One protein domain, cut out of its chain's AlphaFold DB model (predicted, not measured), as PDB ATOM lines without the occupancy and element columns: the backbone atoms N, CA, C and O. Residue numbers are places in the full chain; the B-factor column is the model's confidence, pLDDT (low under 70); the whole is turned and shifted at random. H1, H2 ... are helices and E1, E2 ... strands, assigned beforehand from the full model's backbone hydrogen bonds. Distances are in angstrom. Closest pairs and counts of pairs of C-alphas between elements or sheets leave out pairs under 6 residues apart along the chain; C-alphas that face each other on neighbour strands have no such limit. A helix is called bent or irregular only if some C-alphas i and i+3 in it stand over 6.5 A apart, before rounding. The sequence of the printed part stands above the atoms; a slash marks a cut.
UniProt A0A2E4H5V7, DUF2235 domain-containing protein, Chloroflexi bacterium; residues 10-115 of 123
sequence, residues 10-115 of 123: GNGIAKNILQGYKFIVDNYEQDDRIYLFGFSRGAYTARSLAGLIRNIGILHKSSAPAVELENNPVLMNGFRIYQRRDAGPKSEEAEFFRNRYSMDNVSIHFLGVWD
ATOM      1  N   GLY A  10      67.799 122.349 110.622       53.69
ATOM      2  CA  GLY A  10      67.444 123.777 110.583       53.69
ATOM      3  C   GLY A  10      68.640 124.726 110.678       53.69
ATOM      4  O   GLY A  10      68.655 125.771 110.030       53.69
ATOM      5  N   ASN A  11      69.685 124.326 111.410       63.50
ATOM      6  CA  ASN A  11      70.905 125.129 111.554       63.50
ATOM      7  C   ASN A  11      71.676 125.267 110.227       63.50
ATOM      8  O   ASN A  11      72.240 126.323 109.949       63.50
ATOM      9  N   GLY A  12      71.675 124.227 109.384       76.50
ATOM     10  CA  GLY A  12      72.355 124.257 108.084       76.50
ATOM     11  C   GLY A  12      71.648 125.144 107.059       76.50
ATOM     12  O   GLY A  12      72.295 125.868 106.312       76.50
ATOM     13  N   ILE A  13      70.312 125.146 107.058       80.81
ATOM     14  CA  ILE A  13      69.519 125.957 106.124       80.81
ATOM     15  C   ILE A  13      69.700 127.450 106.405       80.81
ATOM     16  O   ILE A  13      69.950 128.209 105.472       80.81
ATOM     17  N   ALA A  14      69.608 127.866 107.673       81.88
ATOM     18  CA  ALA A  14      69.799 129.266 108.053       81.88
ATOM     19  C   ALA A  14      71.201 129.765 107.666       81.88
ATOM     20  O   ALA A  14      71.338 130.851 107.104       81.88
ATOM     21  N   LYS A  15      72.226 128.927 107.880       86.25
ATOM     22  CA  LYS A  15      73.598 129.205 107.445       86.25
ATOM     23  C   LYS A  15      73.693 129.385 105.928       86.25
ATOM     24  O   LYS A  15      74.287 130.357 105.479       86.25
ATOM     25  N   ASN A  16      73.069 128.507 105.141       90.44
ATOM     26  CA  ASN A  16      73.093 128.612 103.678       90.44
ATOM     27  C   ASN A  16      72.393 129.884 103.172       90.44
ATOM     28  O   ASN A  16      72.878 130.511 102.236       90.44
ATOM     29  N   ILE A  17      71.278 130.287 103.798       91.81
ATOM     30  CA  ILE A  17      70.594 131.548 103.467       91.81
ATOM     31  C   ILE A  17      71.524 132.732 103.742       91.81
ATOM     32  O   ILE A  17      71.683 133.591 102.881       91.81
ATOM     33  N   LEU A  18      72.163 132.760 104.915       90.19
ATOM     34  CA  LEU A  18      73.066 133.842 105.304       90.19
ATOM     35  C   LEU A  18      74.295 133.924 104.392       90.19
ATOM     36  O   LEU A  18      74.662 135.011 103.961       90.19
ATOM     37  N   GLN A  19      74.892 132.782 104.046       92.12
ATOM     38  CA  GLN A  19      76.022 132.724 103.119       92.12
ATOM     39  C   GLN A  19      75.635 133.181 101.708       92.12
ATOM     40  O   GLN A  19      76.368 133.958 101.102       92.12
ATOM     41  N   GLY A  20      74.473 132.755 101.202       95.00
ATOM     42  CA  GLY A  20      73.961 133.217  99.911       95.00
ATOM     43  C   GLY A  20      73.658 134.716  99.909       95.00
ATOM     44  O   GLY A  20      74.016 135.418  98.967       95.00
ATOM     45  N   TYR A  21      73.069 135.230 100.991       95.12
ATOM     46  CA  TYR A  21      72.823 136.661 101.150       95.12
ATOM     47  C   TYR A  21      74.129 137.462 101.200       95.12
ATOM     48  O   TYR A  21      74.255 138.470 100.512       95.12
ATOM     49  N   LYS A  22      75.129 136.978 101.948       93.31
ATOM     50  CA  LYS A  22      76.468 137.574 102.004       93.31
ATOM     51  C   LYS A  22      77.122 137.641 100.630       93.31
ATOM     52  O   LYS A  22      77.597 138.701 100.245       93.31
ATOM     53  N   PHE A  23      77.096 136.534  99.890       94.31
ATOM     54  CA  PHE A  23      77.630 136.484  98.534       94.31
ATOM     55  C   PHE A  23      76.992 137.551  97.638       94.31
ATOM     56  O   PHE A  23      77.699 138.247  96.917       94.31
ATOM     57  N   ILE A  24      75.672 137.727  97.720       95.25
ATOM     58  CA  ILE A  24      74.969 138.751  96.943       95.25
ATOM     59  C   ILE A  24      75.374 140.162  97.390       95.25
ATOM     60  O   ILE A  24      75.703 140.977  96.540       95.25
ATOM     61  N   VAL A  25      75.423 140.455  98.693       93.94
ATOM     62  CA  VAL A  25      75.868 141.770  99.208       93.94
ATOM     63  C   VAL A  25      77.296 142.114  98.763       93.94
ATOM     64  O   VAL A  25      77.598 143.272  98.475       93.94
ATOM     65  N   ASP A  26      78.179 141.119  98.682       91.56
ATOM     66  CA  ASP A  26      79.565 141.317  98.254       91.56
ATOM     67  C   ASP A  26      79.707 141.613  96.759       91.56
ATOM     68  O   ASP A  26      80.555 142.425  96.375       91.56
ATOM     69  N   ASN A  27      78.893 140.963  95.927       93.00
ATOM     70  CA  ASN A  27      79.132 140.891  94.485       93.00
ATOM     71  C   ASN A  27      78.107 141.646  93.638       93.00
ATOM     72  O   ASN A  27      78.402 141.909  92.482       93.00
ATOM     73  N   TYR A  28      76.931 141.971  94.175       94.69
ATOM     74  CA  TYR A  28      75.896 142.659  93.414       94.69
ATOM     75  C   TYR A  28      76.316 144.090  93.078       94.69
ATOM     76  O   TYR A  28      76.600 144.891  93.979       94.69
ATOM     77  N   GLU A  29      76.279 144.415  91.793       93.19
ATOM     78  CA  GLU A  29      76.306 145.779  91.284       93.19
ATOM     79  C   GLU A  29      74.926 146.186  90.757       93.19
ATOM     80  O   GLU A  29      74.047 145.358  90.511       93.19
ATOM     81  N   GLN A  30      74.711 147.497  90.640       92.56
ATOM     82  CA  GLN A  30      73.443 148.033  90.157       92.56
ATOM     83  C   GLN A  30      73.078 147.395  88.807       92.56
ATOM     84  O   GLN A  30      73.905 147.326  87.903       92.56
ATOM     85  N   ASP A  31      71.824 146.953  88.690       90.50
ATOM     86  CA  ASP A  31      71.237 146.318  87.501       90.50
ATOM     87  C   ASP A  31      71.720 144.889  87.183       90.50
ATOM     88  O   ASP A  31      71.269 144.290  86.196       90.50
ATOM     89  N   ASP A  32      72.529 144.278  88.056       95.69
ATOM     90  CA  ASP A  32      72.833 142.852  87.962       95.69
ATOM     91  C   ASP A  32      71.562 141.998  88.039       95.69
ATOM     92  O   ASP A  32      70.587 142.286  88.745       95.69
ATOM     93  N   ARG A  33      71.585 140.871  87.323       97.00
ATOM     94  CA  ARG A  33      70.478 139.913  87.319       97.00
ATOM     95  C   ARG A  33      70.740 138.788  88.307       97.00
ATOM     96  O   ARG A  33      71.692 138.025  88.167       97.00
ATOM     97  N   ILE A  34      69.828 138.629  89.262       97.69
ATOM     98  CA  ILE A  34      69.920 137.585  90.285       97.69
ATOM     99  C   ILE A  34      69.139 136.348  89.839       97.69
ATOM    100  O   ILE A  34      67.915 136.395  89.679       97.69
ATOM    101  N   TYR A  35      69.848 135.230  89.696       98.06
ATOM    102  CA  TYR A  35      69.282 133.915  89.407       98.06
ATOM    103  C   TYR A  35      69.486 133.003  90.613       98.06
ATOM    104  O   TYR A  35      70.612 132.792  91.060       98.06
ATOM    105  N   LEU A  36      68.398 132.444  91.138       97.88
ATOM    106  CA  LEU A  36      68.435 131.520  92.266       97.88
ATOM    107  C   LEU A  36      67.967 130.139  91.819       97.88
ATOM    108  O   LEU A  36      66.909 130.006  91.204       97.88
ATOM    109  N   PHE A  37      68.734 129.109  92.173       96.31
ATOM    110  CA  PHE A  37      68.420 127.721  91.850       96.31
ATOM    111  C   PHE A  37      68.429 126.852  93.103       96.31
ATOM    112  O   PHE A  37      69.252 127.046  93.999       96.31
ATOM    113  N   GLY A  38      67.537 125.865  93.168       94.56
ATOM    114  CA  GLY A  38      67.535 124.915  94.273       94.56
ATOM    115  C   GLY A  38      66.752 123.636  93.998       94.56
ATOM    116  O   GLY A  38      65.729 123.641  93.321       94.56
ATOM    117  N   PHE A  39      67.216 122.532  94.578       91.38
ATOM    118  CA  PHE A  39      66.569 121.220  94.519       91.38
ATOM    119  C   PHE A  39      66.334 120.678  95.935       91.38
ATOM    120  O   PHE A  39      67.203 120.840  96.799       91.38
ATOM    121  N   SER A  40      65.183 120.050  96.195       86.69
ATOM    122  CA  SER A  40      64.838 119.473  97.504       86.69
ATOM    123  C   SER A  40      64.988 120.503  98.641       86.69
ATOM    124  O   SER A  40      64.388 121.579  98.602       86.69
ATOM    125  N   ARG A  41      65.843 120.252  99.639       85.69
ATOM    126  CA  ARG A  41      66.169 121.230 100.700       85.69
ATOM    127  C   ARG A  41      66.763 122.535 100.159       85.69
ATOM    128  O   ARG A  41      66.503 123.599 100.714       85.69
ATOM    129  N   GLY A  42      67.526 122.475  99.067       90.50
ATOM    130  CA  GLY A  42      68.095 123.657  98.419       90.50
ATOM    131  C   GLY A  42      67.025 124.558  97.805       90.50
ATOM    132  O   GLY A  42      67.177 125.775  97.793       90.50
ATOM    133  N   ALA A  43      65.900 123.987  97.372       91.62
ATOM    134  CA  ALA A  43      64.776 124.772  96.880       91.62
ATOM    135  C   ALA A  43      64.134 125.624  97.983       91.62
ATOM    136  O   ALA A  43      63.753 126.771  97.745       91.62
ATOM    137  N   TYR A  44      64.068 125.096  99.209       88.44
ATOM    138  CA  TYR A  44      63.629 125.864 100.372       88.44
ATOM    139  C   TYR A  44      64.600 127.008 100.693       88.44
ATOM    140  O   TYR A  44      64.165 128.142 100.891       88.44
ATOM    141  N   THR A  45      65.910 126.745 100.678       92.88
ATOM    142  CA  THR A  45      66.941 127.785 100.836       92.88
ATOM    143  C   THR A  45      66.799 128.884  99.780       92.88
ATOM    144  O   THR A  45      66.761 130.056 100.144       92.88
ATOM    145  N   ALA A  46      66.657 128.527  98.499       95.25
ATOM    146  CA  ALA A  46      66.524 129.487  97.401       95.25
ATOM    147  C   ALA A  46      65.275 130.374  97.549       95.25
ATOM    148  O   ALA A  46      65.367 131.594  97.428       95.25
ATOM    149  N   ARG A  47      64.118 129.786  97.890       93.81
ATOM    150  CA  ARG A  47      62.884 130.547  98.173       93.81
ATOM    151  C   ARG A  47      63.039 131.478  99.372       93.81
ATOM    152  O   ARG A  47      62.608 132.623  99.310       93.81
ATOM    153  N   SER A  48      63.670 130.998 100.440       93.62
ATOM    154  CA  SER A  48      63.889 131.785 101.658       93.62
ATOM    155  C   SER A  48      64.818 132.968 101.403       93.62
ATOM    156  O   SER A  48      64.557 134.070 101.871       93.62
ATOM    157  N   LEU A  49      65.881 132.755 100.620       96.06
ATOM    158  CA  LEU A  49      66.790 133.817 100.205       96.06
ATOM    159  C   LEU A  49      66.077 134.846  99.318       96.06
ATOM    160  O   LEU A  49      66.200 136.043  99.560       96.06
ATOM    161  N   ALA A  50      65.264 134.395  98.356       96.38
ATOM    162  CA  ALA A  50      64.431 135.284  97.549       96.38
ATOM    163  C   ALA A  50      63.463 136.108  98.419       96.38
ATOM    164  O   ALA A  50      63.316 137.312  98.222       96.38
ATOM    165  N   GLY A  51      62.817 135.469  99.399       94.12
ATOM    166  CA  GLY A  51      61.917 136.120 100.350       94.12
ATOM    167  C   GLY A  51      62.623 137.161 101.216       94.12
ATOM    168  O   GLY A  51      62.099 138.263 101.385       94.12
ATOM    169  N   LEU A  52      63.823 136.842 101.708       94.69
ATOM    170  CA  LEU A  52      64.663 137.771 102.459       94.69
ATOM    171  C   LEU A  52      65.004 138.995 101.604       94.69
ATOM    172  O   LEU A  52      64.685 140.109 102.007       94.69
ATOM    173  N   ILE A  53      65.545 138.794 100.397       96.12
ATOM    174  CA  ILE A  53      65.914 139.886  99.477       96.12
ATOM    175  C   ILE A  53      64.700 140.752  99.131       96.12
ATOM    176  O   ILE A  53      64.796 141.972  99.125       96.12
ATOM    177  N   ARG A  54      63.520 140.161  98.908       94.81
ATOM    178  CA  ARG A  54      62.304 140.955  98.663       94.81
ATOM    179  C   ARG A  54      61.887 141.797  99.867       94.81
ATOM    180  O   ARG A  54      61.342 142.877  99.670       94.81
ATOM    181  N   ASN A  55      62.098 141.315 101.092       93.50
ATOM    182  CA  ASN A  55      61.734 142.059 102.297       93.50
ATOM    183  C   ASN A  55      62.747 143.153 102.625       93.50
ATOM    184  O   ASN A  55      62.343 144.278 102.897       93.50
ATOM    185  N   ILE A  56      64.042 142.844 102.582       94.62
ATOM    186  CA  ILE A  56      65.076 143.738 103.115       94.62
ATOM    187  C   ILE A  56      66.018 144.299 102.053       94.62
ATOM    188  O   ILE A  56      66.860 145.120 102.388       94.62
ATOM    189  N   GLY A  57      65.861 143.934 100.781       95.62
ATOM    190  CA  GLY A  57      66.735 144.365  99.690       95.62
ATOM    191  C   GLY A  57      68.114 143.707  99.743       95.62
ATOM    192  O   GLY A  57      68.284 142.648 100.345       95.62
ATOM    193  N   ILE A  58      69.091 144.344  99.098       95.94
ATOM    194  CA  ILE A  58      70.521 144.044  99.239       95.94
ATOM    195  C   ILE A  58      71.137 145.209  99.991       95.94
ATOM    196  O   ILE A  58      71.086 146.333  99.503       95.94
ATOM    197  N   LEU A  59      71.695 144.952 101.174       95.06
ATOM    198  CA  LEU A  59      72.284 146.010 101.995       95.06
ATOM    199  C   LEU A  59      73.440 146.694 101.264       95.06
ATOM    200  O   LEU A  59      74.276 146.030 100.649       95.06
ATOM    201  N   HIS A  60      73.544 148.014 101.410       91.50
ATOM    202  CA  HIS A  60      74.754 148.721 101.013       91.50
ATOM    203  C   HIS A  60      75.954 148.200 101.809       91.50
ATOM    204  O   HIS A  60      75.876 148.025 103.030       91.50
ATOM    205  N   LYS A  61      77.109 148.070 101.146       85.06
ATOM    206  CA  LYS A  61      78.377 147.692 101.795       85.06
ATOM    207  C   LYS A  61      78.747 148.628 102.958       85.06
ATOM    208  O   LYS A  61      79.365 148.186 103.918       85.06
ATOM    209  N   SER A  62      78.325 149.897 102.905       84.00
ATOM    210  CA  SER A  62      78.488 150.880 103.988       84.00
ATOM    211  C   SER A  62      77.577 150.631 105.197       84.00
ATOM    212  O   SER A  62      77.945 150.968 106.317       84.00
ATOM    213  N   SER A  63      76.396 150.043 104.986       80.44
ATOM    214  CA  SER A  63      75.443 149.709 106.053       80.44
ATOM    215  C   SER A  63      75.771 148.367 106.707       80.44
ATOM    216  O   SER A  63      75.546 148.178 107.905       80.44
ATOM    217  N   ALA A  64      76.317 147.432 105.927       78.44
ATOM    218  CA  ALA A  64      76.769 146.147 106.425       78.44
ATOM    219  C   ALA A  64      77.938 145.589 105.599       78.44
ATOM    220  O   ALA A  64      77.715 144.875 104.617       78.44
ATOM    221  N   PRO A  65      79.188 145.864 106.011       75.88
ATOM    222  CA  PRO A  65      80.356 145.237 105.410       75.88
ATOM    223  C   PRO A  65      80.250 143.719 105.534       75.88
ATOM    224  O   PRO A  65      79.974 143.184 106.611       75.88
ATOM    225  N   ALA A  66      80.492 143.001 104.442       68.44
ATOM    226  CA  ALA A  66      80.233 141.570 104.399       68.44
ATOM    227  C   ALA A  66      81.039 140.759 105.418       68.44
ATOM    228  O   ALA A  66      80.553 139.748 105.929       68.44
ATOM    229  N   VAL A  67      82.257 141.200 105.749       69.38
ATOM    230  CA  VAL A  67      83.130 140.576 106.760       69.38
ATOM    231  C   VAL A  67      82.422 140.447 108.113       69.38
ATOM    232  O   VAL A  67      82.587 139.433 108.785       69.38
ATOM    233  N   GLU A  68      81.557 141.399 108.459       77.81
ATOM    234  CA  GLU A  68      80.866 141.475 109.753       77.81
ATOM    235  C   GLU A  68      79.366 141.172 109.654       77.81
ATOM    236  O   GLU A  68      78.643 141.222 110.649       77.81
ATOM    237  N   LEU A  69      78.889 140.840 108.454       77.62
ATOM    238  CA  LEU A  69      77.472 140.773 108.119       77.62
ATOM    239  C   LEU A  69      76.676 139.834 109.034       77.62
ATOM    240  O   LEU A  69      75.564 140.175 109.424       77.62
ATOM    241  N   GLU A  70      77.249 138.700 109.443       78.69
ATOM    242  CA  GLU A  70      76.569 137.722 110.309       78.69
ATOM    243  C   GLU A  70      76.188 138.287 111.690       78.69
ATOM    244  O   GLU A  70      75.179 137.877 112.261       78.69
ATOM    245  N   ASN A  71      76.961 139.250 112.201       81.31
ATOM    246  CA  ASN A  71      76.729 139.910 113.489       81.31
ATOM    247  C   ASN A  71      76.267 141.367 113.328       81.31
ATOM    248  O   ASN A  71      76.173 142.103 114.310       81.31
ATOM    249  N   ASN A  72      75.987 141.801 112.097       86.06
ATOM    250  CA  ASN A  72      75.649 143.183 111.819       86.06
ATOM    251  C   ASN A  72      74.224 143.511 112.330       86.06
ATOM    252  O   ASN A  72      73.257 142.837 111.956       86.06
ATOM    253  N   PRO A  73      74.051 144.568 113.146       88.31
ATOM    254  CA  PRO A  73      72.758 144.898 113.746       88.31
ATOM    255  C   PRO A  73      71.700 145.332 112.720       88.31
ATOM    256  O   PRO A  73      70.511 145.089 112.937       88.31
ATOM    257  N   VAL A  74      72.104 145.926 111.589       91.56
ATOM    258  CA  VAL A  74      71.195 146.277 110.485       91.56
ATOM    259  C   VAL A  74      70.614 145.003 109.883       91.56
ATOM    260  O   VAL A  74      69.394 144.878 109.778       91.56
ATOM    261  N   LEU A  75      71.458 144.010 109.590       91.06
ATOM    262  CA  LEU A  75      70.985 142.721 109.091       91.06
ATOM    263  C   LEU A  75      70.086 142.001 110.104       91.06
ATOM    264  O   LEU A  75      69.047 141.464 109.724       91.06
ATOM    265  N   MET A  76      70.442 142.009 111.392       90.06
ATOM    266  CA  MET A  76      69.615 141.399 112.442       90.06
ATOM    267  C   MET A  76      68.217 142.026 112.521       90.06
ATOM    268  O   MET A  76      67.227 141.308 112.686       90.06
ATOM    269  N   ASN A  77      68.121 143.351 112.384       91.50
ATOM    270  CA  ASN A  77      66.836 144.046 112.314       91.50
ATOM    271  C   ASN A  77      66.069 143.680 111.040       91.50
ATOM    272  O   ASN A  77      64.886 143.355 111.126       91.50
ATOM    273  N   GLY A  78      66.741 143.618 109.888       91.81
ATOM    274  CA  GLY A  78      66.137 143.144 108.643       91.81
ATOM    275  C   GLY A  78      65.560 141.727 108.767       91.81
ATOM    276  O   GLY A  78      64.409 141.483 108.408       91.81
ATOM    277  N   PHE A  79      66.306 140.788 109.359       90.06
ATOM    278  CA  PHE A  79      65.806 139.432 109.608       90.06
ATOM    279  C   PHE A  79      64.580 139.407 110.521       90.06
ATOM    280  O   PHE A  79      63.694 138.578 110.312       90.06
ATOM    281  N   ARG A  80      64.504 140.293 111.523       90.31
ATOM    282  CA  ARG A  80      63.312 140.402 112.374       90.31
ATOM    283  C   ARG A  80      62.090 140.832 111.570       90.31
ATOM    284  O   ARG A  80      61.039 140.237 111.773       90.31
ATOM    285  N   ILE A  81      62.239 141.797 110.662       90.62
ATOM    286  CA  ILE A  81      61.162 142.224 109.756       90.62
ATOM    287  C   ILE A  81      60.729 141.040 108.885       90.62
ATOM    288  O   ILE A  81      59.558 140.689 108.870       90.62
ATOM    289  N   TYR A  82      61.681 140.352 108.248       89.38
ATOM    290  CA  TYR A  82      61.405 139.192 107.393       89.38
ATOM    291  C   TYR A  82      60.677 138.036 108.109       89.38
ATOM    292  O   TYR A  82      59.888 137.324 107.495       89.38
ATOM    293  N   GLN A  83      60.944 137.813 109.399       87.75
ATOM    294  CA  GLN A  83      60.339 136.715 110.168       87.75
ATOM    295  C   GLN A  83      58.915 137.004 110.659       87.75
ATOM    296  O   GLN A  83      58.243 136.092 111.156       87.75
ATOM    297  N   ARG A  84      58.450 138.251 110.561       86.19
ATOM    298  CA  ARG A  84      57.092 138.619 110.956       86.19
ATOM    299  C   ARG A  84      56.079 138.022 109.981       86.19
ATOM    300  O   ARG A  84      56.237 138.097 108.771       86.19
ATOM    301  N   ARG A  85      55.005 137.440 110.517       78.81
ATOM    302  CA  ARG A  85      53.911 136.875 109.703       78.81
ATOM    303  C   ARG A  85      52.942 137.938 109.186       78.81
ATOM    304  O   ARG A  85      52.236 137.698 108.219       78.81
ATOM    305  N   ASP A  86      52.895 139.084 109.855       82.88
ATOM    306  CA  ASP A  86      52.018 140.216 109.557       82.88
ATOM    307  C   ASP A  86      52.700 141.299 108.704       82.88
ATOM    308  O   ASP A  86      52.044 142.242 108.270       82.88
ATOM    309  N   ALA A  87      54.001 141.158 108.432       76.44
ATOM    310  CA  ALA A  87      54.775 142.098 107.637       76.44
ATOM    311  C   ALA A  87      55.405 141.381 106.438       76.44
ATOM    312  O   ALA A  87      56.335 140.594 106.573       76.44
ATOM    313  N   GLY A  88      54.868 141.648 105.247       88.19
ATOM    314  CA  GLY A  88      55.474 141.217 103.990       88.19
ATOM    315  C   GLY A  88      56.361 142.299 103.358       88.19
ATOM    316  O   GLY A  88      56.476 143.409 103.888       88.19
ATOM    317  N   PRO A  89      56.891 142.041 102.146       89.56
ATOM    318  CA  PRO A  89      57.718 142.992 101.398       89.56
ATOM    319  C   PRO A  89      57.099 144.379 101.179       89.56
ATOM    320  O   PRO A  89      57.833 145.343 101.004       89.56
ATOM    321  N   LYS A  90      55.766 144.477 101.173       91.81
ATOM    322  CA  LYS A  90      55.009 145.728 100.980       91.81
ATOM    323  C   LYS A  90      54.555 146.378 102.293       91.81
ATOM    324  O   LYS A  90      53.670 147.222 102.288       91.81
ATOM    325  N   SER A  91      55.051 145.899 103.433       94.62
ATOM    326  CA  SER A  91      54.790 146.566 104.707       94.62
ATOM    327  C   SER A  91      55.597 147.859 104.782       94.62
ATOM    328  O   SER A  91      56.718 147.916 104.273       94.62
ATOM    329  N   GLU A  92      55.049 148.869 105.457       95.25
ATOM    330  CA  GLU A  92      55.709 150.165 105.663       95.25
ATOM    331  C   GLU A  92      57.095 149.995 106.306       95.25
ATOM    332  O   GLU A  92      58.063 150.624 105.892       95.25
ATOM    333  N   GLU A  93      57.223 149.069 107.261       93.81
ATOM    334  CA  GLU A  93      58.490 148.771 107.932       93.81
ATOM    335  C   GLU A  93      59.535 148.184 106.967       93.81
ATOM    336  O   GLU A  93      60.700 148.583 106.994       93.81
ATOM    337  N   ALA A  94      59.126 147.268 106.081       94.12
ATOM    338  CA  ALA A  94      60.014 146.680 105.082       94.12
ATOM    339  C   ALA A  94      60.424 147.702 104.006       94.12
ATOM    340  O   ALA A  94      61.585 147.731 103.599       94.12
ATOM    341  N   GLU A  95      59.499 148.554 103.560       95.12
ATOM    342  CA  GLU A  95      59.785 149.642 102.618       95.12
ATOM    343  C   GLU A  95      60.735 150.675 103.225       95.12
ATOM    344  O   GLU A  95      61.764 150.986 102.623       95.12
ATOM    345  N   PHE A  96      60.458 151.133 104.448       95.44
ATOM    346  CA  PHE A  96      61.329 152.055 105.174       95.44
ATOM    347  C   PHE A  96      62.735 151.477 105.365       95.44
ATOM    348  O   PHE A  96      63.729 152.171 105.141       95.44
ATOM    349  N   PHE A  97      62.831 150.201 105.749       95.38
ATOM    350  CA  PHE A  97      64.114 149.528 105.912       95.38
ATOM    351  C   PHE A  97      64.909 149.507 104.601       95.38
ATOM    352  O   PHE A  97      66.080 149.893 104.602       95.38
ATOM    353  N   ARG A  98      64.283 149.096 103.487       95.38
ATOM    354  CA  ARG A  98      64.950 149.042 102.177       95.38
ATOM    355  C   ARG A  98      65.429 150.416 101.731       95.38
ATOM    356  O   ARG A  98      66.607 150.553 101.433       95.38
ATOM    357  N   ASN A  99      64.559 151.423 101.796       94.81
ATOM    358  CA  ASN A  99      64.887 152.791 101.389       94.81
ATOM    359  C   ASN A  99      66.059 153.385 102.185       94.81
ATOM    360  O   ASN A  99      66.726 154.304 101.718       94.81
ATOM    361  N   ARG A 100      66.292 152.909 103.415       95.19
ATOM    362  CA  ARG A 100      67.353 153.434 104.273       95.19
ATOM    363  C   ARG A 100      68.676 152.683 104.159       95.19
ATOM    364  O   ARG A 100      69.721 153.304 104.347       95.19
ATOM    365  N   TYR A 101      68.641 151.372 103.943       95.38
ATOM    366  CA  TYR A 101      69.823 150.522 104.115       95.38
ATOM    367  C   TYR A 101      70.221 149.722 102.877       95.38
ATOM    368  O   TYR A 101      71.293 149.108 102.893       95.38
ATOM    369  N   SER A 102      69.403 149.722 101.826       95.44
ATOM    370  CA  SER A 102      69.534 148.782 100.715       95.44
ATOM    371  C   SER A 102      69.568 149.460  99.354       95.44
ATOM    372  O   SER A 102      69.019 150.536  99.168       95.44
ATOM    373  N   MET A 103      70.186 148.770  98.396       94.25
ATOM    374  CA  MET A 103      70.241 149.163  96.990       94.25
ATOM    375  C   MET A 103      68.834 149.284  96.390       94.25
ATOM    376  O   MET A 103      67.948 148.465  96.670       94.25
ATOM    377  N   ASP A 104      68.663 150.269  95.510       88.62
ATOM    378  CA  ASP A 104      67.405 150.537  94.824       88.62
ATOM    379  C   ASP A 104      67.125 149.528  93.703       88.62
ATOM    380  O   ASP A 104      68.026 148.982  93.068       88.62
ATOM    381  N   ASN A 105      65.837 149.311  93.423       86.00
ATOM    382  CA  ASN A 105      65.346 148.546  92.267       86.00
ATOM    383  C   ASN A 105      65.878 147.103  92.134       86.00
ATOM    384  O   ASN A 105      65.831 146.511  91.056       86.00
ATOM    385  N   VAL A 106      66.311 146.489  93.239       90.06
ATOM    386  CA  VAL A 106      66.739 145.086  93.256       90.06
ATOM    387  C   VAL A 106      65.555 144.152  92.997       90.06
ATOM    388  O   VAL A 106      64.520 144.217  93.667       90.06
ATOM    389  N   SER A 107      65.735 143.200  92.079       91.31
ATOM    390  CA  SER A 107      64.756 142.145  91.820       91.31
ATOM    391  C   SER A 107      65.408 140.777  91.611       91.31
ATOM    392  O   SER A 107      66.531 140.655  91.123       91.31
ATOM    393  N   ILE A 108      64.681 139.720  91.986       96.19
ATOM    394  CA  ILE A 108      65.049 138.350  91.627       96.19
ATOM    395  C   ILE A 108      64.582 138.119  90.195       96.19
ATOM    396  O   ILE A 108      63.379 138.047  89.946       96.19
ATOM    397  N   HIS A 109      65.530 138.007  89.266       97.44
ATOM    398  CA  HIS A 109      65.229 137.834  87.847       97.44
ATOM    399  C   HIS A 109      64.650 136.446  87.562       97.44
ATOM    400  O   HIS A 109      63.728 136.302  86.761       97.44
ATOM    401  N   PHE A 110      65.167 135.415  88.234       97.56
ATOM    402  CA  PHE A 110      64.675 134.051  88.079       97.56
ATOM    403  C   PHE A 110      64.834 133.238  89.364       97.56
ATOM    404  O   PHE A 110      65.859 133.318  90.043       97.56
ATOM    405  N   LEU A 111      63.830 132.414  89.665       96.94
ATOM    406  CA  LEU A 111      63.855 131.447  90.758       96.94
ATOM    407  C   LEU A 111      63.475 130.062  90.220       96.94
ATOM    408  O   LEU A 111      62.297 129.752  90.053       96.94
ATOM    409  N   GLY A 112      64.482 129.231  89.960       96.38
ATOM    410  CA  GLY A 112      64.322 127.856  89.490       96.38
ATOM    411  C   GLY A 112      64.374 126.870  90.646       96.38
ATOM    412  O   GLY A 112      65.431 126.658  91.240       96.38
ATOM    413  N   VAL A 113      63.245 126.253  90.983       95.19
ATOM    414  CA  VAL A 113      63.161 125.334  92.123       95.19
ATOM    415  C   VAL A 113      62.462 124.031  91.767       95.19
ATOM    416  O   VAL A 113      61.398 124.050  91.155       95.19
ATOM    417  N   TRP A 114      63.034 122.907  92.201       91.25
ATOM    418  CA  TRP A 114      62.532 121.561  91.903       91.25
ATOM    419  C   TRP A 114      62.385 120.696  93.156       91.25
ATOM    420  O   TRP A 114      63.144 120.844  94.117       91.25
ATOM    421  N   ASP A 115      61.413 119.778  93.101       78.38
ATOM    422  CA  ASP A 115      61.121 118.756  94.120       78.38
ATOM    423  C   ASP A 115      61.032 119.322  95.544       78.38
ATOM    424  O   ASP A 115      61.746 118.932  96.468       78.38
TER     425      ASP A 115
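What this domain is: This is residues 10 to 115 of the 123 residues of the protein "DUF2235 domain-containing protein" of Chloroflexi bacterium (UniProt A0A2E4H5V7). A ribbon of two parallel strands, E1 and E2, has H2 packed along it; H1 crosses H2, and the helical hairpin of H4 and H5 packs across the last turns of H2. The short H3 packs on H1. The printed part has 106 residues, in the order H1 E1 H2 H3 H4 H5 E2, and is mostly helix. It is compact, with a radius of gyration of the C-alphas of 13.0 A and spans of 37 by 31 by 25 A.

Where its parts are: Find C-alpha 34 at (69.920, 137.585, 90.285), where E1, residues 34 to 39, begins; E2, residues 108 to 114, ends at C-alpha 114, (62.532, 121.561, 91.903). They measure 17.2 and 17.0 A. H2, residues 41 to 56, runs 22.7 A; H1, residues 10 to 27, runs 26.2 A from (67.444, 123.777, 110.583). Then look for H3 at 66 to 71, H4 at 73 to 83 and H5 at 92 to 101.

How they stand to each other: Between E1 and E2, N 36 and O 110 are 2.9 A apart, within hydrogen-bond range. With H2 to H5 they form a strand-helix-strand unit, parallel neighbour strands with helices between. The closest C-alphas of H2 and E2, Ala 43 and Val 113, are 5.1 A apart. H2, the hub, touches H1 at Leu 49 and Ile 17, 5.5 A between C-alphas, at a steep tilt of 53 degrees. It touches H5 about perpendicular, at 85 degrees, with C-alphas 56 and 98 closest at 5.4 A. H4 and H5 touch as a hairpin, a shallow tilt of 28 degrees, opposite ways, closest at C-alphas 81 and 94, 6.6 A. H1 touches H3, closest at C-alphas 22 and 66, 6.0 A. In H1, H2, H4 and H5 every O i to N i+4 pair is within hydrogen-bond range; irregular H3, with C-alphas 67 and 70 8.0 A apart, has 0 of 2, and 2 of 3 O i to N i+3.

The domain as a whole: The farthest C-alphas, Ser 62 and Asp 115, are 37.8 A apart. The printed part has no cut and no long link. Look at residues 10 to 11 and 66 to 67 for pLDDT under 70.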